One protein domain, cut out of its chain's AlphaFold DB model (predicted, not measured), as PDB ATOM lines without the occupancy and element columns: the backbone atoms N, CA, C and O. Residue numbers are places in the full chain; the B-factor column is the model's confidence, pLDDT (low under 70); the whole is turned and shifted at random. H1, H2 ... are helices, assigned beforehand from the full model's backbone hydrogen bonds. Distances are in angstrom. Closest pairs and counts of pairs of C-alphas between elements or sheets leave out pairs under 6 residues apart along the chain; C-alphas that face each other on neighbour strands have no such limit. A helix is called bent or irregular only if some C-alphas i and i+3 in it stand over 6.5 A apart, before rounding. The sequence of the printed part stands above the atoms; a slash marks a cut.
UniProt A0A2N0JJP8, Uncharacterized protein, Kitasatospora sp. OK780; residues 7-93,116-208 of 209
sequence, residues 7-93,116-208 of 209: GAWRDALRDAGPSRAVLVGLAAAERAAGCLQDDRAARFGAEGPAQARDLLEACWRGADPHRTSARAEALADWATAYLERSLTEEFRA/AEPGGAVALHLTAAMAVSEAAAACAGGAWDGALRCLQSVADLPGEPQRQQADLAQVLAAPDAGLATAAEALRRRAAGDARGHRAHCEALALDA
ATOM      1  N   GLY A   7      98.066  67.621  80.116       86.38
ATOM      2  CA  GLY A   7      99.125  67.196  79.199       86.38
ATOM      3  C   GLY A   7      98.583  66.775  77.832       86.38
ATOM      4  O   GLY A   7      99.038  67.287  76.812       86.38
ATOM      5  N   ALA A   8      97.559  65.918  77.811       86.94
ATOM      6  CA  ALA A   8      96.899  65.490  76.575       86.94
ATOM      7  C   ALA A   8      96.251  66.669  75.831       86.94
ATOM      8  O   ALA A   8      96.298  66.746  74.605       86.94
ATOM      9  N   TRP A   9      95.692  67.617  76.582       87.06
ATOM     10  CA  TRP A   9      95.115  68.850  76.054       87.06
ATOM     11  C   TRP A   9      96.132  69.742  75.357       87.06
ATOM     12  O   TRP A   9      95.937  70.172  74.219       87.06
ATOM     13  N   ARG A  10      97.242  69.995  76.051       88.75
ATOM     14  CA  ARG A  10      98.363  70.776  75.547       88.75
ATOM     15  C   ARG A  10      98.900  70.182  74.251       88.75
ATOM     16  O   ARG A  10      99.160  70.924  73.308       88.75
ATOM     17  N   ASP A  11      99.074  68.866  74.216       90.50
ATOM     18  CA  ASP A  11      99.638  68.178  73.060       90.50
ATOM     19  C   ASP A  11      98.651  68.206  71.874       90.50
ATOM     20  O   ASP A  11      99.041  68.581  70.770       90.50
ATOM     21  N   ALA A  12      97.351  67.979  72.109       89.94
ATOM     22  CA  ALA A  12      96.321  68.103  71.073       89.94
ATOM     23  C   ALA A  12      96.233  69.521  70.477       89.94
ATOM     24  O   ALA A  12      96.115  69.684  69.263       89.94
ATOM     25  N   LEU A  13      96.310  70.562  71.312       87.31
ATOM     26  CA  LEU A  13      96.320  71.953  70.849       87.31
ATOM     27  C   LEU A  13      97.596  72.314  70.089       87.31
ATOM     28  O   LEU A  13      97.533  73.058  69.108       87.31
ATOM     29  N   ARG A  14      98.744  71.778  70.519       87.31
ATOM     30  CA  ARG A  14     100.016  71.954  69.818       87.31
ATOM     31  C   ARG A  14      99.941  71.391  68.399       87.31
ATOM     32  O   ARG A  14     100.345  72.081  67.467       87.31
ATOM     33  N   ASP A  15      99.376  70.198  68.240       90.25
ATOM     34  CA  ASP A  15      99.219  69.544  66.937       90.25
ATOM     35  C   ASP A  15      98.208  70.274  66.038       90.25
ATOM     36  O   ASP A  15      98.377  70.355  64.821       90.25
ATOM     37  N   ALA A  16      97.163  70.847  66.638       87.44
ATOM     38  CA  ALA A  16      96.103  71.565  65.937       87.44
ATOM     39  C   ALA A  16      96.516  72.972  65.452       87.44
ATOM     40  O   ALA A  16      95.898  73.532  64.536       87.44
ATOM     41  N   GLY A  17      97.555  73.544  66.065       88.50
ATOM     42  CA  GLY A  17      98.142  74.829  65.705       88.50
ATOM     43  C   GLY A  17      97.626  76.025  66.522       88.50
ATOM     44  O   GLY A  17      96.582  75.969  67.179       88.50
ATOM     45  N   PRO A  18      98.347  77.161  66.458       88.00
ATOM     46  CA  PRO A  18      98.164  78.293  67.369       88.00
ATOM     47  C   PRO A  18      96.784  78.945  67.261       88.00
ATOM     48  O   PRO A  18      96.182  79.271  68.279       88.00
ATOM     49  N   SER A  19      96.233  79.085  66.051       89.19
ATOM     50  CA  SER A  19      94.912  79.698  65.856       89.19
ATOM     51  C   SER A  19      93.805  78.935  66.583       89.19
ATOM     52  O   SER A  19      92.895  79.546  67.131       89.19
ATOM     53  N   ARG A  20      93.891  77.602  66.631       92.06
ATOM     54  CA  ARG A  20      92.918  76.760  67.335       92.06
ATOM     55  C   ARG A  20      93.056  76.895  68.849       92.06
ATOM     56  O   ARG A  20      92.046  77.071  69.522       92.06
ATOM     57  N   ALA A  21      94.285  76.891  69.367       91.31
ATOM     58  CA  ALA A  21      94.550  77.135  70.787       91.31
ATOM     59  C   ALA A  21      93.999  78.490  71.246       91.31
ATOM     60  O   ALA A  21      93.304  78.559  72.258       91.31
ATOM     61  N   VAL A  22      94.226  79.543  70.457       92.19
ATOM     62  CA  VAL A  22      93.709  80.889  70.729       92.19
ATOM     63  C   VAL A  22      92.181  80.910  70.818       92.19
ATOM     64  O   VAL A  22      91.648  81.494  71.754       92.19
ATOM     65  N   LEU A  23      91.463  80.242  69.907       94.12
ATOM     66  CA  LEU A  23      89.993  80.200  69.945       94.12
ATOM     67  C   LEU A  23      89.449  79.553  71.222       94.12
ATOM     68  O   LEU A  23      88.453  80.014  71.778       94.12
ATOM     69  N   VAL A  24      90.101  78.488  71.680       94.19
ATOM     70  CA  VAL A  24      89.692  77.769  72.888       94.19
ATOM     71  C   VAL A  24      90.026  78.576  74.145       94.19
ATOM     72  O   VAL A  24      89.179  78.710  75.026       94.19
ATOM     73  N   GLY A  25      91.210  79.196  74.192       94.19
ATOM     74  CA  GLY A  25      91.590  80.119  75.265       94.19
ATOM     75  C   GLY A  25      90.680  81.349  75.341       94.19
ATOM     76  O   GLY A  25      90.288  81.751  76.432       94.19
ATOM     77  N   LEU A  26      90.268  81.912  74.200       95.31
ATOM     78  CA  LEU A  26      89.305  83.017  74.158       95.31
ATOM     79  C   LEU A  26      87.926  82.618  74.673       95.31
ATOM     80  O   LEU A  26      87.302  83.389  75.394       95.31
ATOM     81  N   ALA A  27      87.440  81.426  74.319       96.25
ATOM     82  CA  ALA A  27      86.166  80.932  74.832       96.25
ATOM     83  C   ALA A  27      86.204  80.753  76.361       96.25
ATOM     84  O   ALA A  27      85.250  81.124  77.041       96.25
ATOM     85  N   ALA A  28      87.313  80.238  76.899       95.44
ATOM     86  CA  ALA A  28      87.523  80.096  78.338       95.44
ATOM     87  C   ALA A  28      87.592  81.455  79.056       95.44
ATOM     88  O   ALA A  28      86.884  81.673  80.039       95.44
ATOM     89  N   ALA A  29      88.362  82.402  78.513       95.69
ATOM     90  CA  ALA A  29      88.453  83.758  79.047       95.69
ATOM     91  C   ALA A  29      87.103  84.496  79.022       95.69
ATOM     92  O   ALA A  29      86.741  85.132  80.005       95.69
ATOM     93  N   GLU A  30      86.330  84.379  77.937       96.12
ATOM     94  CA  GLU A  30      84.995  84.982  77.818       96.12
ATOM     95  C   GLU A  30      84.029  84.450  78.889       96.12
ATOM     96  O   GLU A  30      83.261  85.221  79.463       96.12
ATOM     97  N   ARG A  31      84.082  83.147  79.202       94.94
ATOM     98  CA  ARG A  31      83.280  82.564  80.286       94.94
ATOM     99  C   ARG A  31      83.697  83.095  81.652       94.94
ATOM    100  O   ARG A  31      82.840  83.578  82.391       94.94
ATOM    101  N   ALA A  32      84.991  83.027  81.964       93.62
ATOM    102  CA  ALA A  32      85.530  83.471  83.247       93.62
ATOM    103  C   ALA A  32      85.295  84.974  83.479       93.62
ATOM    104  O   ALA A  32      84.944  85.383  84.585       93.62
ATOM    105  N   ALA A  33      85.370  85.794  82.422       92.81
ATOM    106  CA  ALA A  33      85.070  87.225  82.466       92.81
ATOM    107  C   ALA A  33      83.640  87.545  82.938       92.81
ATOM    108  O   ALA A  33      83.372  88.679  83.333       92.81
ATOM    109  N   GLY A  34      82.730  86.565  82.957       91.44
ATOM    110  CA  GLY A  34      81.433  86.685  83.618       91.44
ATOM    111  C   GLY A  34      81.536  87.136  85.078       91.44
ATOM    112  O   GLY A  34      80.734  87.963  85.505       91.44
ATOM    113  N   CYS A  35      82.560  86.691  85.812       89.94
ATOM    114  CA  CYS A  35      82.788  87.130  87.190       89.94
ATOM    115  C   CYS A  35      83.189  88.610  87.295       89.94
ATOM    116  O   CYS A  35      82.875  89.251  88.284       89.94
ATOM    117  N   LEU A  36      83.782  89.214  86.260       88.94
ATOM    118  CA  LEU A  36      84.091  90.653  86.267       88.94
ATOM    119  C   LEU A  36      82.840  91.537  86.125       88.94
ATOM    120  O   LEU A  36      82.929  92.753  86.269       88.94
ATOM    121  N   GLN A  37      81.678  90.948  85.823       84.00
ATOM    122  CA  GLN A  37      80.387  91.645  85.791       84.00
ATOM    123  C   GLN A  37      79.686  91.667  87.160       84.00
ATOM    124  O   GLN A  37      78.565  92.168  87.244       84.00
ATOM    125  N   ASP A  38      80.313  91.105  88.197       83.00
ATOM    126  CA  ASP A  38      79.892  91.235  89.592       83.00
ATOM    127  C   ASP A  38      80.044  92.694  90.058       83.00
ATOM    128  O   ASP A  38      81.052  93.361  89.794       83.00
ATOM    129  N   ASP A  39      79.039  93.209  90.768       77.94
ATOM    130  CA  ASP A  39      79.008  94.611  91.194       77.94
ATOM    131  C   ASP A  39      80.164  94.967  92.146       77.94
ATOM    132  O   ASP A  39      80.585  96.126  92.188       77.94
ATOM    133  N   ARG A  40      80.726  94.006  92.896       75.12
ATOM    134  CA  ARG A  40      81.903  94.245  93.748       75.12
ATOM    135  C   ARG A  40      83.140  94.471  92.906       75.12
ATOM    136  O   ARG A  40      83.876  95.399  93.217       75.12
ATOM    137  N   ALA A  41      83.346  93.715  91.825       77.00
ATOM    138  CA  ALA A  41      84.452  93.976  90.901       77.00
ATOM    139  C   ALA A  41      84.420  95.436  90.408       77.00
ATOM    140  O   ALA A  41      85.452  96.108  90.358       77.00
ATOM    141  N   ALA A  42      83.220  95.977  90.161       74.19
ATOM    142  CA  ALA A  42      83.033  97.373  89.776       74.19
ATOM    143  C   ALA A  42      83.311  98.395  90.905       74.19
ATOM    144  O   ALA A  42      83.747  99.511  90.603       74.19
ATOM    145  N   ARG A  43      83.123  98.048  92.193       73.75
ATOM    146  CA  ARG A  43      83.405  98.947  93.345       73.75
ATOM    147  C   ARG A  43      84.875  99.361  93.432       73.75
ATOM    148  O   ARG A  43      85.184 100.473  93.861       73.75
ATOM    149  N   PHE A  44      85.778  98.502  92.973       70.50
ATOM    150  CA  PHE A  44      87.220  98.758  92.967       70.50
ATOM    151  C   PHE A  44      87.705  99.488  91.703       70.50
ATOM    152  O   PHE A  44      88.889  99.798  91.583       70.50
ATOM    153  N   GLY A  45      86.783  99.835  90.800       69.44
ATOM    154  CA  GLY A  45      87.026 100.612  89.590       69.44
ATOM    155  C   GLY A  45      86.357  99.968  88.381       69.44
ATOM    156  O   GLY A  45      86.736  98.877  87.966       69.44
ATOM    157  N   ALA A  46      85.405 100.674  87.766       72.69
ATOM    158  CA  ALA A  46      84.682 100.195  86.582       72.69
ATOM    159  C   ALA A  46      85.577 100.006  85.337       72.69
ATOM    160  O   ALA A  46      85.159  99.391  84.356       72.69
ATOM    161  N   GLU A  47      86.800 100.540  85.367       82.50
ATOM    162  CA  GLU A  47      87.737 100.503  84.246       82.50
ATOM    163  C   GLU A  47      88.220  99.082  83.934       82.50
ATOM    164  O   GLU A  47      88.291  98.735  82.761       82.50
ATOM    165  N   GLY A  48      88.473  98.235  84.938       84.44
ATOM    166  CA  GLY A  48      88.945  96.858  84.725       84.44
ATOM    167  C   GLY A  48      87.955  95.981  83.953       84.44
ATOM    168  O   GLY A  48      88.292  95.495  82.872       84.44
ATOM    169  N   PRO A  49      86.702  95.823  84.426       87.81
ATOM    170  CA  PRO A  49      85.676  95.078  83.696       87.81
ATOM    171  C   PRO A  49      85.424  95.607  82.277       87.81
ATOM    172  O   PRO A  49      85.253  94.824  81.338       87.81
ATOM    173  N   ALA A  50      85.436  96.932  82.094       88.75
ATOM    174  CA  ALA A  50      85.296  97.545  80.776       88.75
ATOM    175  C   ALA A  50      86.486  97.211  79.859       88.75
ATOM    176  O   ALA A  50      86.281  96.808  78.714       88.75
ATOM    177  N   GLN A  51      87.718  97.298  80.370       90.38
ATOM    178  CA  GLN A  51      88.932  96.931  79.637       90.38
ATOM    179  C   GLN A  51      88.940  95.450  79.248       90.38
ATOM    180  O   GLN A  51      89.258  95.128  78.103       90.38
ATOM    181  N   ALA A  52      88.544  94.554  80.155       92.19
ATOM    182  CA  ALA A  52      88.455  93.121  79.881       92.19
ATOM    183  C   ALA A  52      87.463  92.818  78.748       92.19
ATOM    184  O   ALA A  52      87.781  92.082  77.810       92.19
ATOM    185  N   ARG A  53      86.281  93.446  78.781       91.62
ATOM    186  CA  ARG A  53      85.287  93.333  77.707       91.62
ATOM    187  C   ARG A  53      85.823  93.864  76.375       91.62
ATOM    188  O   ARG A  53      85.689  93.191  75.354       91.62
ATOM    189  N   ASP A  54      86.426  95.049  76.379       91.38
ATOM    190  CA  ASP A  54      86.980  95.669  75.174       91.38
ATOM    191  C   ASP A  54      88.119  94.832  74.571       91.38
ATOM    192  O   ASP A  54      88.248  94.748  73.347       91.38
ATOM    193  N   LEU A  55      88.938  94.198  75.416       91.81
ATOM    194  CA  LEU A  55      89.996  93.269  75.018       91.81
ATOM    195  C   LEU A  55      89.435  92.020  74.344       91.81
ATOM    196  O   LEU A  55      89.868  91.686  73.240       91.81
ATOM    197  N   LEU A  56      88.457  91.357  74.963       93.38
ATOM    198  CA  LEU A  56      87.808  90.177  74.387       93.38
ATOM    199  C   LEU A  56      87.146  90.512  73.047       93.38
ATOM    200  O   LEU A  56      87.343  89.806  72.056       93.38
ATOM    201  N   GLU A  57      86.424  91.632  72.972       92.50
ATOM    202  CA  GLU A  57      85.801  92.097  71.733       92.50
ATOM    203  C   GLU A  57      86.838  92.373  70.632       92.50
ATOM    204  O   GLU A  57      86.612  92.026  69.468       92.50
ATOM    205  N   ALA A  58      87.981  92.966  70.983       91.31
ATOM    206  CA  ALA A  58      89.076  93.211  70.052       91.31
ATOM    207  C   ALA A  58      89.698  91.896  69.550       91.31
ATOM    208  O   ALA A  58      89.901  91.731  68.345       91.31
ATOM    209  N   CYS A  59      89.931  90.939  70.447       91.94
ATOM    210  CA  CYS A  59      90.490  89.633  70.115       91.94
ATOM    211  C   CYS A  59      89.579  88.831  69.181       91.94
ATOM    212  O   CYS A  59      90.030  88.341  68.147       91.94
ATOM    213  N   TRP A  60      88.273  88.780  69.469       92.88
ATOM    214  CA  TRP A  60      87.290  88.129  68.595       92.88
ATOM    215  C   TRP A  60      87.189  88.776  67.208       92.88
ATOM    216  O   TRP A  60      86.788  88.119  66.249       92.88
ATOM    217  N   ARG A  61      87.556  90.055  67.085       89.81
ATOM    218  CA  ARG A  61      87.599  90.790  65.812       89.81
ATOM    219  C   ARG A  61      88.946  90.708  65.092       89.81
ATOM    220  O   ARG A  61      89.067  91.285  64.015       89.81
ATOM    221  N   GLY A  62      89.941  90.022  65.658       83.81
ATOM    222  CA  GLY A  62      91.287  89.942  65.086       83.81
ATOM    223  C   GLY A  62      92.015  91.289  65.087       83.81
ATOM    224  O   GLY A  62      92.632  91.658  64.090       83.81
ATOM    225  N   ALA A  63      91.880  92.061  66.169       78.69
ATOM    226  CA  ALA A  63      92.519  93.365  66.310       78.69
ATOM    227  C   ALA A  63      94.058  93.295  66.323       78.69
ATOM    228  O   ALA A  63      94.661  92.247  66.534       78.69
ATOM    229  N   ASP A  64      94.684  94.459  66.123       76.69
ATOM    230  CA  ASP A  64      96.138  94.638  66.131       76.69
ATOM    231  C   ASP A  64      96.774  94.120  67.442       76.69
ATOM    232  O   ASP A  64      96.409  94.591  68.532       76.69
ATOM    233  N   PRO A  65      97.756  93.204  67.344       79.06
ATOM    234  CA  PRO A  65      98.591  92.757  68.446       79.06
ATOM    235  C   PRO A  65      99.070  93.825  69.419       79.06
ATOM    236  O   PRO A  65      98.884  93.688  70.625       79.06
ATOM    237  N   HIS A  66      99.646  94.917  68.914       76.88
ATOM    238  CA  HIS A  66     100.319  95.903  69.758       76.88
ATOM    239  C   HIS A  66      99.340  96.627  70.682       76.88
ATOM    240  O   HIS A  66      99.650  96.919  71.836       76.88
ATOM    241  N   ARG A  67      98.127  96.886  70.184       80.69
ATOM    242  CA  ARG A  67      97.054  97.499  70.978       80.69
ATOM    243  C   ARG A  67      96.485  96.529  72.004       80.69
ATOM    244  O   ARG A  67      96.069  96.960  73.075       80.69
ATOM    245  N   THR A  68      96.450  95.249  71.661       83.00
ATOM    246  CA  THR A  68      95.921  94.190  72.519       83.00
ATOM    247  C   THR A  68      96.874  93.914  73.684       83.00
ATOM    248  O   THR A  68      96.422  93.876  74.823       83.00
ATOM    249  N   SER A  69      98.188  93.854  73.438       82.62
ATOM    250  CA  SER A  69      99.204  93.697  74.491       82.62
ATOM    251  C   SER A  69      99.198  94.846  75.501       82.62
ATOM    252  O   SER A  69      99.063  94.595  76.692       82.62
ATOM    253  N   ALA A  70      99.248  96.103  75.044       83.06
ATOM    254  CA  ALA A  70      99.267  97.259  75.949       83.06
ATOM    255  C   ALA A  70      98.007  97.348  76.833       83.06
ATOM    256  O   ALA A  70      98.056  97.777  77.981       83.06
ATOM    257  N   ARG A  71      96.852  96.930  76.303       84.19
ATOM    258  CA  ARG A  71      95.604  96.861  77.075       84.19
ATOM    259  C   ARG A  71      95.590  95.684  78.054       84.19
ATOM    260  O   ARG A  71      95.038  95.826  79.137       84.19
ATOM    261  N   ALA A  72      96.179  94.543  77.690       86.25
ATOM    262  CA  ALA A  72      96.309  93.392  78.585       86.25
ATOM    263  C   ALA A  72      97.225  93.698  79.782       86.25
ATOM    264  O   ALA A  72      96.934  93.260  80.894       86.25
ATOM    265  N   GLU A  73      98.282  94.488  79.567       86.19
ATOM    266  CA  GLU A  73      99.135  95.029  80.636       86.19
ATOM    267  C   GLU A  73      98.330  95.929  81.582       86.19
ATOM    268  O   GLU A  73      98.320  95.688  82.785       86.19
ATOM    269  N   ALA A  74      97.552  96.878  81.048       86.50
ATOM    270  CA  ALA A  74      96.696  97.742  81.867       86.50
ATOM    271  C   ALA A  74      95.667  96.954  82.707       86.50
ATOM    272  O   ALA A  74      95.414  97.299  83.863       86.50
ATOM    273  N   LEU A  75      95.107  95.869  82.158       88.69
ATOM    274  CA  LEU A  75      94.208  94.984  82.902       88.69
ATOM    275  C   LEU A  75      94.938  94.226  84.026       88.69
ATOM    276  O   LEU A  75      94.368  94.036  85.100       88.69
ATOM    277  N   ALA A  76      96.189  93.811  83.807       86.38
ATOM    278  CA  ALA A  76      97.008  93.157  84.830       86.38
ATOM    279  C   ALA A  76      97.401  94.124  85.963       86.38
ATOM    280  O   ALA A  76      97.341  93.756  87.139       86.38
ATOM    281  N   ASP A  77      97.723  95.375  85.624       87.81
ATOM    282  CA  ASP A  77      97.971  96.437  86.604       87.81
ATOM    283  C   ASP A  77      96.713  96.707  87.443       87.81
ATOM    284  O   ASP A  77      96.782  96.793  88.672       87.81
ATOM    285  N   TRP A  78      95.538  96.762  86.800       88.75
ATOM    286  CA  TRP A  78      94.262  96.876  87.508       88.75
ATOM    287  C   TRP A  78      94.014  95.687  88.443       88.75
ATOM    288  O   TRP A  78      93.623  95.904  89.585       88.75
ATOM    289  N   ALA A  79      94.266  94.450  88.003       87.19
ATOM    290  CA  ALA A  79      94.095  93.260  88.840       87.19
ATOM    291  C   ALA A  79      95.020  93.285  90.070       87.19
ATOM    292  O   ALA A  79      94.606  92.923  91.170       87.19
ATOM    293  N   THR A  80      96.249  93.783  89.909       85.75
ATOM    294  CA  THR A  80      97.187  93.986  91.023       85.75
ATOM    295  C   THR A  80      96.645  95.014  92.019       85.75
ATOM    296  O   THR A  80      96.547  94.729  93.212       85.75
ATOM    297  N   ALA A  81      96.196  96.176  91.536       84.75
ATOM    298  CA  ALA A  81      95.597  97.206  92.388       84.75
ATOM    299  C   ALA A  81      94.294  96.733  93.061       84.75
ATOM    300  O   ALA A  81      94.004  97.099  94.202       84.75
ATOM    301  N   TYR A  82      93.502  95.914  92.366       83.88
ATOM    302  CA  TYR A  82      92.297  95.280  92.896       83.88
ATOM    303  C   TYR A  82      92.626  94.369  94.083       83.88
ATOM    304  O   TYR A  82      91.988  94.485  95.132       83.88
ATOM    305  N   LEU A  83      93.639  93.508  93.938       83.06
ATOM    306  CA  LEU A  83      94.106  92.621  95.003       83.06
ATOM    307  C   LEU A  83      94.571  93.422  96.224       83.06
ATOM    308  O   LEU A  83      94.091  93.178  97.325       83.06
ATOM    309  N   GLU A  84      95.445  94.415  96.037       81.75
ATOM    310  CA  GLU A  84      95.959  95.243  97.139       81.75
ATOM    311  C   GLU A  84      94.834  95.926  97.930       81.75
ATOM    312  O   GLU A  84      94.847  95.952  99.165       81.75
ATOM    313  N   ARG A  85      93.833  96.466  97.223       78.06
ATOM    314  CA  ARG A  85      92.687  97.127  97.854       78.06
ATOM    315  C   ARG A  85      91.772  96.142  98.568       78.06
ATOM    316  O   ARG A  85      91.359  96.448  99.682       78.06
ATOM    317  N   SER A  86      91.494  94.987  97.963       75.94
ATOM    318  CA  SER A  86      90.655  93.943  98.570       75.94
ATOM    319  C   SER A  86      91.280  93.437  99.871       75.94
ATOM    320  O   SER A  86      90.623  93.446 100.906       75.94
ATOM    321  N   LEU A  87      92.586  93.146  99.857       71.50
ATOM    322  CA  LEU A  87      93.344  92.754 101.050       71.50
ATOM    323  C   LEU A  87      93.331  93.839 102.135       71.50
ATOM    324  O   LEU A  87      93.219  93.543 103.320       71.50
ATOM    325  N   THR A  88      93.439  95.111 101.742       71.25
ATOM    326  CA  THR A  88      93.412  96.233 102.693       71.25
ATOM    327  C   THR A  88      92.029  96.424 103.319       71.25
ATOM    328  O   THR A  88      91.938  96.766 104.498       71.25
ATOM    329  N   GLU A  89      90.955  96.263 102.546       68.00
ATOM    330  CA  GLU A  89      89.579  96.365 103.044       68.00
ATOM    331  C   GLU A  89      89.230  95.196 103.971       68.00
ATOM    332  O   GLU A  89      88.710  95.446 105.057       68.00
ATOM    333  N   GLU A  90      89.606  93.962 103.621       63.19
ATOM    334  CA  GLU A  90      89.462  92.794 104.503       63.19
ATOM    335  C   GLU A  90      90.251  92.965 105.804       63.19
ATOM    336  O   GLU A  90      89.704  92.777 106.890       63.19
ATOM    337  N   PHE A  91      91.510  93.408 105.721       59.97
ATOM    338  CA  PHE A  91      92.335  93.654 106.904       59.97
ATOM    339  C   PHE A  91      91.731  94.719 107.827       59.97
ATOM    340  O   PHE A  91      91.813  94.606 109.047       59.97
ATOM    341  N   ARG A  92      91.099  95.757 107.266       60.97
ATOM    342  CA  ARG A  92      90.403  96.783 108.057       60.97
ATOM    343  C   ARG A  92      89.108  96.277 108.681       60.97
ATOM    344  O   ARG A  92      88.814  96.695 109.792       60.97
ATOM    345  N   ALA A  93      88.358  95.419 107.992       58.34
ATOM    346  CA  ALA A  93      87.127  94.820 108.513       58.34
ATOM    347  C   ALA A  93      87.390  93.842 109.675       58.34
ATOM    348  O   ALA A  93      86.529  93.657 110.525       58.34
ATOM    349  N   ALA A 116      89.018  84.747 106.124       52.75
ATOM    350  CA  ALA A 116      88.318  85.844 105.456       52.75
ATOM    351  C   ALA A 116      87.560  85.325 104.214       52.75
ATOM    352  O   ALA A 116      88.076  85.280 103.096       52.75
ATOM    353  N   GLU A 117      86.292  84.952 104.398       52.53
ATOM    354  CA  GLU A 117      85.396  84.428 103.353       52.53
ATOM    355  C   GLU A 117      85.147  85.299 102.087       52.53
ATOM    356  O   GLU A 117      84.702  84.724 101.085       52.53
ATOM    357  N   PRO A 118      85.489  86.607 101.963       55.31
ATOM    358  CA  PRO A 118      85.425  87.279 100.659       55.31
ATOM    359  C   PRO A 118      86.524  86.819  99.672       55.31
ATOM    360  O   PRO A 118      86.414  87.085  98.464       55.31
ATOM    361  N   GLY A 119      87.514  86.045 100.137       58.19
ATOM    362  CA  GLY A 119      88.621  85.517  99.334       58.19
ATOM    363  C   GLY A 119      88.189  84.681  98.123       58.19
ATOM    364  O   GLY A 119      88.854  84.713  97.087       58.19
ATOM    365  N   GLY A 120      87.037  84.001  98.189       72.06
ATOM    366  CA  GLY A 120      86.513  83.203  97.076       72.06
ATOM    367  C   GLY A 120      86.138  84.051  95.855       72.06
ATOM    368  O   GLY A 120      86.590  83.781  94.742       72.06
ATOM    369  N   ALA A 121      85.358  85.118  96.045       77.25
ATOM    370  CA  ALA A 121      84.960  86.002  94.946       77.25
ATOM    371  C   ALA A 121      86.150  86.816  94.410       77.25
ATOM    372  O   ALA A 121      86.310  86.949  93.196       77.25
ATOM    373  N   VAL A 122      87.022  87.307  95.300       79.94
ATOM    374  CA  VAL A 122      88.261  88.016  94.932       79.94
ATOM    375  C   VAL A 122      89.164  87.121  94.079       79.94
ATOM    376  O   VAL A 122      89.603  87.546  93.008       79.94
ATOM    377  N   ALA A 123      89.386  85.868  94.488       83.12
ATOM    378  CA  ALA A 123      90.170  84.904  93.719       83.12
ATOM    379  C   ALA A 123      89.562  84.648  92.332       83.12
ATOM    380  O   ALA A 123      90.286  84.635  91.337       83.12
ATOM    381  N   LEU A 124      88.236  84.522  92.233       86.81
ATOM    382  CA  LEU A 124      87.551  84.346  90.950       86.81
ATOM    383  C   LEU A 124      87.665  85.578  90.038       86.81
ATOM    384  O   LEU A 124      87.884  85.418  88.835       86.81
ATOM    385  N   HIS A 125      87.577  86.798  90.577       88.56
ATOM    386  CA  HIS A 125      87.801  88.028  89.807       88.56
ATOM    387  C   HIS A 125      89.234  88.106  89.265       88.56
ATOM    388  O   HIS A 125      89.434  88.434  88.094       88.56
ATOM    389  N   LEU A 126      90.229  87.766  90.087       88.88
ATOM    390  CA  LEU A 126      91.638  87.768  89.687       88.88
ATOM    391  C   LEU A 126      91.929  86.693  88.639       88.88
ATOM    392  O   LEU A 126      92.530  86.994  87.608       88.88
ATOM    393  N   THR A 127      91.421  85.477  88.843       91.19
ATOM    394  CA  THR A 127      91.481  84.391  87.857       91.19
ATOM    395  C   THR A 127      90.862  84.816  86.527       91.19
ATOM    396  O   THR A 127      91.460  84.598  85.472       91.19
ATOM    397  N   ALA A 128      89.704  85.483  86.554       91.31
ATOM    398  CA  ALA A 128      89.056  86.001  85.354       91.31
ATOM    399  C   ALA A 128      89.904  87.072  84.646       91.31
ATOM    400  O   ALA A 128      90.088  86.998  83.430       91.31
ATOM    401  N   ALA A 129      90.458  88.039  85.382       91.06
ATOM    402  CA  ALA A 129      91.315  89.079  84.814       91.06
ATOM    403  C   ALA A 129      92.588  88.490  84.182       91.06
ATOM    404  O   ALA A 129      92.912  88.809  83.037       91.06
ATOM    405  N   MET A 130      93.257  87.567  84.879       91.50
ATOM    406  CA  MET A 130      94.431  86.853  84.366       91.50
ATOM    407  C   MET A 130      94.102  86.046  83.108       91.50
ATOM    408  O   MET A 130      94.848  86.103  82.131       91.50
ATOM    409  N   ALA A 131      92.975  85.329  83.097       92.75
ATOM    410  CA  ALA A 131      92.535  84.558  81.939       92.75
ATOM    411  C   ALA A 131      92.308  85.451  80.709       92.75
ATOM    412  O   ALA A 131      92.751  85.110  79.609       92.75
ATOM    413  N   VAL A 132      91.683  86.621  80.889       93.19
ATOM    414  CA  VAL A 132      91.500  87.598  79.805       93.19
ATOM    415  C   VAL A 132      92.839  88.145  79.314       93.19
ATOM    416  O   VAL A 132      93.058  88.163  78.102       93.19
ATOM    417  N   SER A 133      93.749  88.542  80.207       90.50
ATOM    418  CA  SER A 133      95.070  89.052  79.812       90.50
ATOM    419  C   SER A 133      95.893  88.010  79.046       90.50
ATOM    420  O   SER A 133      96.486  88.329  78.015       90.50
ATOM    421  N   GLU A 134      95.884  86.750  79.484       91.88
ATOM    422  CA  GLU A 134      96.607  85.654  78.827       91.88
ATOM    423  C   GLU A 134      96.000  85.277  77.468       91.88
ATOM    424  O   GLU A 134      96.723  85.079  76.483       91.88
ATOM    425  N   ALA A 135      94.667  85.248  77.367       89.88
ATOM    426  CA  ALA A 135      93.988  85.051  76.090       89.88
ATOM    427  C   ALA A 135      94.276  86.206  75.118       89.88
ATOM    428  O   ALA A 135      94.561  85.964  73.943       89.88
ATOM    429  N   ALA A 136      94.271  87.449  75.602       87.94
ATOM    430  CA  ALA A 136      94.598  88.628  74.808       87.94
ATOM    431  C   ALA A 136      96.052  88.604  74.306       87.94
ATOM    432  O   ALA A 136      96.299  88.856  73.123       87.94
ATOM    433  N   ALA A 137      97.008  88.220  75.157       86.06
ATOM    434  CA  ALA A 137      98.406  88.048  74.768       86.06
ATOM    435  C   ALA A 137      98.575  86.982  73.670       86.06
ATOM    436  O   ALA A 137      99.330  87.183  72.716       86.06
ATOM    437  N   ALA A 138      97.837  85.872  73.757       86.31
ATOM    438  CA  ALA A 138      97.848  84.837  72.725       86.31
ATOM    439  C   ALA A 138      97.233  85.324  71.398       86.31
ATOM    440  O   ALA A 138      97.761  85.037  70.324       86.31
ATOM    441  N   CYS A 139      96.151  86.109  71.456       86.62
ATOM    442  CA  CYS A 139      95.524  86.711  70.272       86.62
ATOM    443  C   CYS A 139      96.425  87.717  69.564       86.62
ATOM    444  O   CYS A 139      96.406  87.806  68.338       86.62
ATOM    445  N   ALA A 140      97.251  88.432  70.325       82.44
ATOM    446  CA  ALA A 140      98.239  89.370  69.813       82.44
ATOM    447  C   ALA A 140      99.420  88.689  69.088       82.44
ATOM    448  O   ALA A 140     100.457  89.301  68.864       82.44
ATOM    449  N   GLY A 141      99.324  87.408  68.729       69.94
ATOM    450  CA  GLY A 141     100.440  86.686  68.124       69.94
ATOM    451  C   GLY A 141     101.589  86.427  69.101       69.94
ATOM    452  O   GLY A 141     102.695  86.106  68.667       69.94
ATOM    453  N   GLY A 142     101.333  86.546  70.411       66.81
ATOM    454  CA  GLY A 142     102.204  85.989  71.434       66.81
ATOM    455  C   GLY A 142     102.309  84.468  71.298       66.81
ATOM    456  O   GLY A 142     101.614  83.833  70.500       66.81
ATOM    457  N   ALA A 143     103.191  83.854  72.085       64.44
ATOM    458  CA  ALA A 143     103.267  82.399  72.122       64.44
ATOM    459  C   ALA A 143     101.881  81.822  72.466       64.44
ATOM    460  O   ALA A 143     101.217  82.300  73.386       64.44
ATOM    461  N   TRP A 144     101.463  80.774  71.750       76.69
ATOM    462  CA  TRP A 144     100.244  80.002  72.044       76.69
ATOM    463  C   TRP A 144     100.180  79.526  73.512       76.69
ATOM    464  O   TRP A 144      99.100  79.229  74.016       76.69
ATOM    465  N   ASP A 145     101.318  79.546  74.217       81.50
ATOM    466  CA  ASP A 145     101.450  79.409  75.667       81.50
ATOM    467  C   ASP A 145     100.527  80.344  76.467       81.50
ATOM    468  O   ASP A 145     100.095  79.956  77.545       81.50
ATOM    469  N   GLY A 146     100.176  81.534  75.965       84.38
ATOM    470  CA  GLY A 146      99.183  82.399  76.622       84.38
ATOM    471  C   GLY A 146      97.789  81.769  76.647       84.38
ATOM    472  O   GLY A 146      97.120  81.751  77.675       84.38
ATOM    473  N   ALA A 147      97.375  81.117  75.557       88.25
ATOM    474  CA  ALA A 147      96.109  80.391  75.535       88.25
ATOM    475  C   ALA A 147      96.141  79.197  76.501       88.25
ATOM    476  O   ALA A 147      95.154  78.928  77.176       88.25
ATOM    477  N   LEU A 148      97.284  78.515  76.620       89.75
ATOM    478  CA  LEU A 148      97.455  77.446  77.603       89.75
ATOM    479  C   LEU A 148      97.405  77.950  79.043       89.75
ATOM    480  O   LEU A 148      96.725  77.335  79.857       89.75
ATOM    481  N   ARG A 149      98.106  79.046  79.358       90.19
ATOM    482  CA  ARG A 149      98.085  79.643  80.697       90.19
ATOM    483  C   ARG A 149      96.681  80.100  81.067       90.19
ATOM    484  O   ARG A 149      96.244  79.808  82.168       90.19
ATOM    485  N   CYS A 150      95.934  80.689  80.129       92.75
ATOM    486  CA  CYS A 150      94.509  80.974  80.314       92.75
ATOM    487  C   CYS A 150      93.720  79.714  80.720       92.75
ATOM    488  O   CYS A 150      93.021  79.721  81.731       92.75
ATOM    489  N   LEU A 151      93.873  78.613  79.976       91.31
ATOM    490  CA  LEU A 151      93.171  77.358  80.267       91.31
ATOM    491  C   LEU A 151      93.569  76.761  81.621       91.31
ATOM    492  O   LEU A 151      92.709  76.223  82.312       91.31
ATOM    493  N   GLN A 152      94.843  76.877  82.010       90.94
ATOM    494  CA  GLN A 152      95.328  76.467  83.331       90.94
ATOM    495  C   GLN A 152      94.706  77.303  84.443       90.94
ATOM    496  O   GLN A 152      94.200  76.729  85.400       90.94
ATOM    497  N   SER A 153      94.704  78.630  84.302       90.19
ATOM    498  CA  SER A 153      94.189  79.547  85.323       90.19
ATOM    499  C   SER A 153      92.728  79.280  85.663       90.19
ATOM    500  O   SER A 153      92.326  79.462  86.803       90.19
ATOM    501  N   VAL A 154      91.930  78.839  84.687       90.75
ATOM    502  CA  VAL A 154      90.491  78.618  84.884       90.75
ATOM    503  C   VAL A 154      90.112  77.143  85.047       90.75
ATOM    504  O   VAL A 154      88.931  76.836  85.166       90.75
ATOM    505  N   ALA A 155      91.079  76.218  85.049       89.44
ATOM    506  CA  ALA A 155      90.808  74.777  85.109       89.44
ATOM    507  C   ALA A 155      90.096  74.352  86.402       89.44
ATOM    508  O   ALA A 155      89.305  73.410  86.382       89.44
ATOM    509  N   ASP A 156      90.345  75.071  87.496       84.12
ATOM    510  CA  ASP A 156      89.752  74.788  88.804       84.12
ATOM    511  C   ASP A 156      88.362  75.422  88.977       84.12
ATOM    512  O   ASP A 156      87.684  75.175  89.977       84.12
ATOM    513  N   LEU A 157      87.892  76.209  88.000       84.44
ATOM    514  CA  LEU A 157      86.549  76.775  88.052       84.44
ATOM    515  C   LEU A 157      85.481  75.692  87.824       84.44
ATOM    516  O   LEU A 157      85.659  74.790  86.992       84.44
ATOM    517  N   PRO A 158      84.315  75.796  88.488       80.81
ATOM    518  CA  PRO A 158      83.250  74.811  88.346       80.81
ATOM    519  C   PRO A 158      82.822  74.599  86.888       80.81
ATOM    520  O   PRO A 158      82.388  75.520  86.199       80.81
ATOM    521  N   GLY A 159      82.912  73.352  86.419       86.50
ATOM    522  CA  GLY A 159      82.457  72.947  85.086       86.50
ATOM    523  C   GLY A 159      83.374  73.347  83.922       86.50
ATOM    524  O   GLY A 159      83.087  72.973  82.778       86.50
ATOM    525  N   GLU A 160      84.474  74.067  84.172       90.69
ATOM    526  CA  GLU A 160      85.399  74.483  83.114       90.69
ATOM    527  C   GLU A 160      86.087  73.310  82.410       90.69
ATOM    528  O   GLU A 160      86.091  73.324  81.179       90.69
ATOM    529  N   PRO A 161      86.571  72.249  83.085       89.88
ATOM    530  CA  PRO A 161      87.180  71.110  82.396       89.88
ATOM    531  C   PRO A 161      86.276  70.496  81.315       89.88
ATOM    532  O   PRO A 161      86.712  70.256  80.186       89.88
ATOM    533  N   GLN A 162      84.986  70.304  81.615       89.88
ATOM    534  CA  GLN A 162      84.016  69.755  80.662       89.88
ATOM    535  C   GLN A 162      83.717  70.740  79.525       89.88
ATOM    536  O   GLN A 162      83.562  70.331  78.370       89.88
ATOM    537  N   ARG A 163      83.633  72.042  79.831       91.94
ATOM    538  CA  ARG A 163      83.398  73.093  78.830       91.94
ATOM    539  C   ARG A 163      84.570  73.244  77.880       91.94
ATOM    540  O   ARG A 163      84.370  73.211  76.668       91.94
ATOM    541  N   GLN A 164      85.777  73.317  78.425       91.19
ATOM    542  CA  GLN A 164      87.004  73.308  77.655       91.19
ATOM    543  C   GLN A 164      87.014  72.076  76.753       91.19
ATOM    544  O   GLN A 164      87.150  72.230  75.539       91.19
ATOM    545  N   GLN A 165      86.781  70.864  77.283       91.69
ATOM    546  CA  GLN A 165      86.775  69.625  76.485       91.69
ATOM    547  C   GLN A 165      85.799  69.671  75.303       91.69
ATOM    548  O   GLN A 165      86.157  69.259  74.196       91.69
ATOM    549  N   ALA A 166      84.600  70.221  75.504       93.12
ATOM    550  CA  ALA A 166      83.633  70.426  74.431       93.12
ATOM    551  C   ALA A 166      84.121  71.443  73.381       93.12
ATOM    552  O   ALA A 166      83.946  71.222  72.180       93.12
ATOM    553  N   ASP A 167      84.757  72.533  73.813       94.25
ATOM    554  CA  ASP A 167      85.317  73.549  72.920       94.25
ATOM    555  C   ASP A 167      86.460  72.987  72.068       94.25
ATOM    556  O   ASP A 167      86.458  73.163  70.848       94.25
ATOM    557  N   LEU A 168      87.391  72.245  72.676       92.81
ATOM    558  CA  LEU A 168      88.472  71.578  71.952       92.81
ATOM    559  C   LEU A 168      87.926  70.590  70.928       92.81
ATOM    560  O   LEU A 168      88.324  70.647  69.768       92.81
ATOM    561  N   ALA A 169      86.986  69.726  71.318       92.75
ATOM    562  CA  ALA A 169      86.381  68.771  70.393       92.75
ATOM    563  C   ALA A 169      85.753  69.476  69.177       92.75
ATOM    564  O   ALA A 169      85.943  69.043  68.039       92.75
ATOM    565  N   GLN A 170      85.063  70.598  69.396       93.06
ATOM    566  CA  GLN A 170      84.474  71.388  68.319       93.06
ATOM    567  C   GLN A 170      85.531  72.022  67.401       93.06
ATOM    568  O   GLN A 170      85.364  72.011  66.181       93.06
ATOM    569  N   VAL A 171      86.609  72.578  67.960       92.81
ATOM    570  CA  VAL A 171      87.678  73.226  67.181       92.81
ATOM    571  C   VAL A 171      88.510  72.208  66.396       92.81
ATOM    572  O   VAL A 171      88.882  72.477  65.252       92.81
ATOM    573  N   LEU A 172      88.771  71.034  66.975       92.00
ATOM    574  CA  LEU A 172      89.480  69.941  66.302       92.00
ATOM    575  C   LEU A 172      88.653  69.332  65.162       92.00
ATOM    576  O   LEU A 172      89.216  68.945  64.143       92.00
ATOM    577  N   ALA A 173      87.326  69.279  65.299       93.06
ATOM    578  CA  ALA A 173      86.438  68.799  64.240       93.06
ATOM    579  C   ALA A 173      86.259  69.808  63.086       93.06
ATOM    580  O   ALA A 173      85.781  69.436  62.012       93.06
ATOM    581  N   ALA A 174      86.613  71.081  63.290       92.00
ATOM    582  CA  ALA A 174      86.433  72.126  62.291       92.00
ATOM    583  C   ALA A 174      87.589  72.136  61.265       92.00
ATOM    584  O   ALA A 174      88.750  72.341  61.644       92.00
ATOM    585  N   PRO A 175      87.301  71.999  59.954       90.69
ATOM    586  CA  PRO A 175      88.309  72.239  58.923       90.69
ATOM    587  C   PRO A 175      88.741  73.711  58.938       90.69
ATOM    588  O   PRO A 175      87.977  74.572  59.376       90.69
ATOM    589  N   ASP A 176      89.925  74.027  58.405       87.69
ATOM    590  CA  ASP A 176      90.472  75.397  58.434       87.69
ATOM    591  C   ASP A 176      89.510  76.438  57.836       87.69
ATOM    592  O   ASP A 176      89.264  77.483  58.434       87.69
ATOM    593  N   ALA A 177      88.870  76.113  56.706       86.88
ATOM    594  CA  ALA A 177      87.867  76.972  56.069       86.88
ATOM    595  C   ALA A 177      86.602  77.198  56.928       86.88
ATOM    596  O   ALA A 177      85.858  78.150  56.701       86.88
ATOM    597  N   GLY A 178      86.348  76.330  57.912       89.56
ATOM    598  CA  GLY A 178      85.225  76.407  58.847       89.56
ATOM    599  C   GLY A 178      85.559  77.076  60.184       89.56
ATOM    600  O   GLY A 178      84.647  77.289  60.987       89.56
ATOM    601  N   LEU A 179      86.823  77.440  60.438       89.19
ATOM    602  CA  LEU A 179      87.258  77.972  61.736       89.19
ATOM    603  C   LEU A 179      86.541  79.262  62.133       89.19
ATOM    604  O   LEU A 179      86.187  79.416  63.296       89.19
ATOM    605  N   ALA A 180      86.246  80.155  61.186       90.75
ATOM    606  CA  ALA A 180      85.492  81.379  61.475       90.75
ATOM    607  C   ALA A 180      84.068  81.082  61.986       90.75
ATOM    608  O   ALA A 180      83.568  81.746  62.892       90.75
ATOM    609  N   THR A 181      83.422  80.043  61.447       93.56
ATOM    610  CA  THR A 181      82.095  79.609  61.914       93.56
ATOM    611  C   THR A 181      82.186  78.966  63.298       93.56
ATOM    612  O   THR A 181      81.346  79.228  64.158       93.56
ATOM    613  N   ALA A 182      83.225  78.156  63.531       93.12
ATOM    614  CA  ALA A 182      83.486  77.566  64.839       93.12
ATOM    615  C   ALA A 182      83.756  78.642  65.904       93.12
ATOM    616  O   ALA A 182      83.189  78.558  66.991       93.12
ATOM    617  N   ALA A 183      84.539  79.671  65.568       93.56
ATOM    618  CA  ALA A 183      84.841  80.816  66.423       93.56
ATOM    619  C   ALA A 183      83.570  81.562  66.860       93.56
ATOM    620  O   ALA A 183      83.350  81.770  68.049       93.56
ATOM    621  N   GLU A 184      82.680  81.892  65.923       95.00
ATOM    622  CA  GLU A 184      81.426  82.587  66.241       95.00
ATOM    623  C   GLU A 184      80.468  81.719  67.080       95.00
ATOM    624  O   GLU A 184      79.734  82.212  67.939       95.00
ATOM    625  N   ALA A 185      80.450  80.405  66.851       94.69
ATOM    626  CA  ALA A 185      79.681  79.483  67.682       94.69
ATOM    627  C   ALA A 185      80.241  79.392  69.113       94.69
ATOM    628  O   ALA A 185      79.464  79.432  70.069       94.69
ATOM    629  N   LEU A 186      81.569  79.314  69.260       95.44
ATOM    630  CA  LEU A 186      82.260  79.325  70.553       95.44
ATOM    631  C   LEU A 186      81.966  80.603  71.326       95.44
ATOM    632  O   LEU A 186      81.508  80.529  72.461       95.44
ATOM    633  N   ARG A 187      82.146  81.762  70.687       95.44
ATOM    634  CA  ARG A 187      81.883  83.068  71.291       95.44
ATOM    635  C   ARG A 187      80.461  83.168  71.838       95.44
ATOM    636  O   ARG A 187      80.270  83.544  72.989       95.44
ATOM    637  N   ARG A 188      79.452  82.801  71.039       94.88
ATOM    638  CA  ARG A 188      78.043  82.864  71.469       94.88
ATOM    639  C   ARG A 188      77.752  81.953  72.655       94.88
ATOM    640  O   ARG A 188      77.013  82.352  73.552       94.88
ATOM    641  N   ARG A 189      78.321  80.744  72.664       95.00
ATOM    642  CA  ARG A 189      78.185  79.820  73.795       95.00
ATOM    643  C   ARG A 189      78.878  80.372  75.037       95.00
ATOM    644  O   ARG A 189      78.231  80.461  76.072       95.00
ATOM    645  N   ALA A 190      80.130  80.801  74.915       95.06
ATOM    646  CA  ALA A 190      80.912  81.337  76.021       95.06
ATOM    647  C   ALA A 190      80.248  82.568  76.659       95.06
ATOM    648  O   ALA A 190      80.079  82.607  77.872       95.06
ATOM    649  N   ALA A 191      79.744  83.505  75.851       91.56
ATOM    650  CA  ALA A 191      78.972  84.647  76.345       91.56
ATOM    651  C   ALA A 191      77.656  84.226  77.036       91.56
ATOM    652  O   ALA A 191      77.185  84.886  77.963       91.56
ATOM    653  N   GLY A 192      77.040  83.125  76.593       91.19
ATOM    654  CA  GLY A 192      75.875  82.534  77.251       91.19
ATOM    655  C   GLY A 192      76.205  81.892  78.602       91.19
ATOM    656  O   GLY A 192      75.428  82.056  79.545       91.19
ATOM    657  N   ASP A 193      77.344  81.203  78.682       92.50
ATOM    658  CA  ASP A 193      77.871  80.527  79.875       92.50
ATOM    659  C   ASP A 193      78.437  81.521  80.910       92.50
ATOM    660  O   ASP A 193      78.353  81.260  82.108       92.50
ATOM    661  N   ALA A 194      78.933  82.691  80.486       91.56
ATOM    662  CA  ALA A 194      79.467  83.735  81.370       91.56
ATOM    663  C   ALA A 194      78.469  84.168  82.460       91.56
ATOM    664  O   ALA A 194      78.852  84.472  83.588       91.56
ATOM    665  N   ARG A 195      77.161  84.128  82.163       88.19
ATOM    666  CA  ARG A 195      76.111  84.391  83.162       88.19
ATOM    667  C   ARG A 195      76.110  83.382  84.312       88.19
ATOM    668  O   ARG A 195      75.745  83.749  85.421       88.19
ATOM    669  N   GLY A 196      76.484  82.128  84.050       86.56
ATOM    670  CA  GLY A 196      76.581  81.090  85.076       86.56
ATOM    671  C   GLY A 196      77.717  81.366  86.058       86.56
ATOM    672  O   GLY A 196      77.501  81.296  87.263       86.56
ATOM    673  N   HIS A 197      78.886  81.769  85.551       87.62
ATOM    674  CA  HIS A 197      80.019  82.189  86.388       87.62
ATOM    675  C   HIS A 197      79.699  83.440  87.201       87.62
ATOM    676  O   HIS A 197      79.968  83.467  88.395       87.62
ATOM    677  N   ARG A 198      79.025  84.429  86.597       89.38
ATOM    678  CA  ARG A 198      78.513  85.591  87.333       89.38
ATOM    679  C   ARG A 198      77.624  85.170  88.507       89.38
ATOM    680  O   ARG A 198      77.885  85.575  89.630       89.38
ATOM    681  N   ALA A 199      76.613  84.337  88.256       85.94
ATOM    682  CA  ALA A 199      75.697  83.876  89.300       85.94
ATOM    683  C   ALA A 199      76.416  83.074  90.400       85.94
ATOM    684  O   ALA A 199      76.039  83.149  91.563       85.94
ATOM    685  N   HIS A 200      77.460  82.319  90.046       86.00
ATOM    686  CA  HIS A 200      78.294  81.613  91.016       86.00
ATOM    687  C   HIS A 200      79.112  82.580  91.887       86.00
ATOM    688  O   HIS A 200      79.093  82.459  93.109       86.00
ATOM    689  N   CYS A 201      79.762  83.569  91.270       84.00
ATOM    690  CA  CYS A 201      80.480  84.639  91.962       84.00
ATOM    691  C   CYS A 201      79.550  85.442  92.902       84.00
ATOM    692  O   CYS A 201      79.915  85.711  94.047       84.00
ATOM    693  N   GLU A 202      78.324  85.749  92.463       84.00
ATOM    694  CA  GLU A 202      77.287  86.396  93.281       84.00
ATOM    695  C   GLU A 202      76.818  85.502  94.447       84.00
ATOM    696  O   GLU A 202      76.589  86.008  95.541       84.00
ATOM    697  N   ALA A 203      76.705  84.182  94.259       82.75
ATOM    698  CA  ALA A 203      76.287  83.255  95.317       82.75
ATOM    699  C   ALA A 203      77.319  83.139  96.448       82.75
ATOM    700  O   ALA A 203      76.937  83.182  97.611       82.75
ATOM    701  N   LEU A 204      78.616  83.106  96.120       74.75
ATOM    702  CA  LEU A 204      79.699  83.135  97.119       74.75
ATOM    703  C   LEU A 204      79.699  84.421  97.964       74.75
ATOM    704  O   LEU A 204      80.371  84.488  98.982       74.75
ATOM    705  N   ALA A 205      78.974  85.461  97.538       62.41
ATOM    706  CA  ALA A 205      78.764  86.671  98.328       62.41
ATOM    707  C   ALA A 205      77.734  86.502  99.443       62.41
ATOM    708  O   ALA A 205      77.807  87.210 100.436       62.41
ATOM    709  N   LEU A 206      76.737  85.643  99.224       53.19
ATOM    710  CA  LEU A 206      75.592  85.481 100.119       53.19
ATOM    711  C   LEU A 206      75.897  84.540 101.283       53.19
ATOM    712  O   LEU A 206      75.172  84.567 102.269       53.19
ATOM    713  N   ASP A 207      76.941  83.723 101.154       50.34
ATOM    714  CA  ASP A 207      77.387  82.804 102.200       50.34
ATOM    715  C   ASP A 207      78.345  83.477 103.211       50.34
ATOM    716  O   ASP A 207      78.680  82.850 104.205       50.34
ATOM    717  N   ALA A 208      78.756  84.736 102.977       48.94
ATOM    718  CA  ALA A 208      79.668  85.506 103.839       48.94
ATOM    719  C   ALA A 208      78.954  86.461 104.833       48.94
ATOM    720  O   ALA A 208      79.627  87.241 105.512       48.94
TER     721      ALA A 208
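What this domain is: This is residues 7 to 93 and 116 to 208 of the 209 residues of an uncharacterized protein of Kitasatospora sp. OK780 (UniProt A0A2N0JJP8). A long bundle of helices lies mostly lengthwise: H2 and H6 run side by side through its middle, with H9 and H8 packed on H2, H5 on H6, and H4 on H2, H5 and H6. Short H7 covers H2 and H6, while H1 and the small H3 lie farthest from the middle. The printed part has 180 residues, with nine named helices, H1 to H9 in chain order, and no named strand; the class is all helix. It is compact, with a radius of gyration of the C-alphas of 15.9 A, yet elongated, spanning 54 by 33 by 27 A.

How they stand to each other: The longest helix, H9, residues 176 to 206, touches H2, residues 18 to 37, the same way at a shallow tilt of 26 degrees; their closest C-alphas, Arg 31 and Ala 194, are 4.1 A apart. H2 is the hub, touching six helices, and has a kink of 30 degrees near residue 31. H2 touches H6, residues 119 to 139, opposite ways at a shallow tilt of 31 degrees, closest at C-alphas Ala 32 and Ala 128, 4.8 A. H5, residues 65 to 93, touches H6 opposite ways at a shallow tilt of 9 degrees, closest at C-alphas Ala 72 and Ser 133, 4.7 A. H4, residues 47 to 60, forms a hairpin with H5, closest at C-alphas Gly 48 and Leu 75, 5.9 A. H7, residues 145 to 153, forms a hairpin with H6, closest at C-alphas Ala 131 and Cys 150, 4.4 A. H8, residues 160 to 173, forms a hairpin with H9, touching it with residues 167 to 171 alone; the closest C-alphas, Val 171 and Ala 182, are 6.5 A apart. H1, residues 7 to 16, and H2 only just touch, only at the corner, with 3 pairs of C-alphas within 8 A. H3, residues 39 to 43, and H4 do likewise, also with 3 pairs. H5 and H9 are apart. Every O i to N i+4 pair is within hydrogen-bond range in H1, H3, H4, H5, H6, H7 and H8, against 12 of 16 in H2 and 20 of 27 in H9.

Where its parts are: H1 begins at C-alpha 7 (99.125, 67.196, 79.199). H9 measures 45.4 A, ends at C-alpha 206 (75.592, 85.481, 100.119), and is irregular, with C-alphas 177 and 180 7.4 A apart. H5 measures 41.7 A, H6 29.9 A and H2 28.9 A.

The domain as a whole: The C-alphas farthest apart, Arg 92 and Ala 177, are 55.7 A apart. Residues 94 to 115 are not printed; C-alphas 93 and 116 are 9.6 A apart across the cut. Of the links printed whole, H7 to H8 is short and the others are tight. The mean pLDDT of the printed part is 85.1; residue 45 and residues 89 to 93, 116 to 119, 141 to 143 and 205 to 208 are under 70.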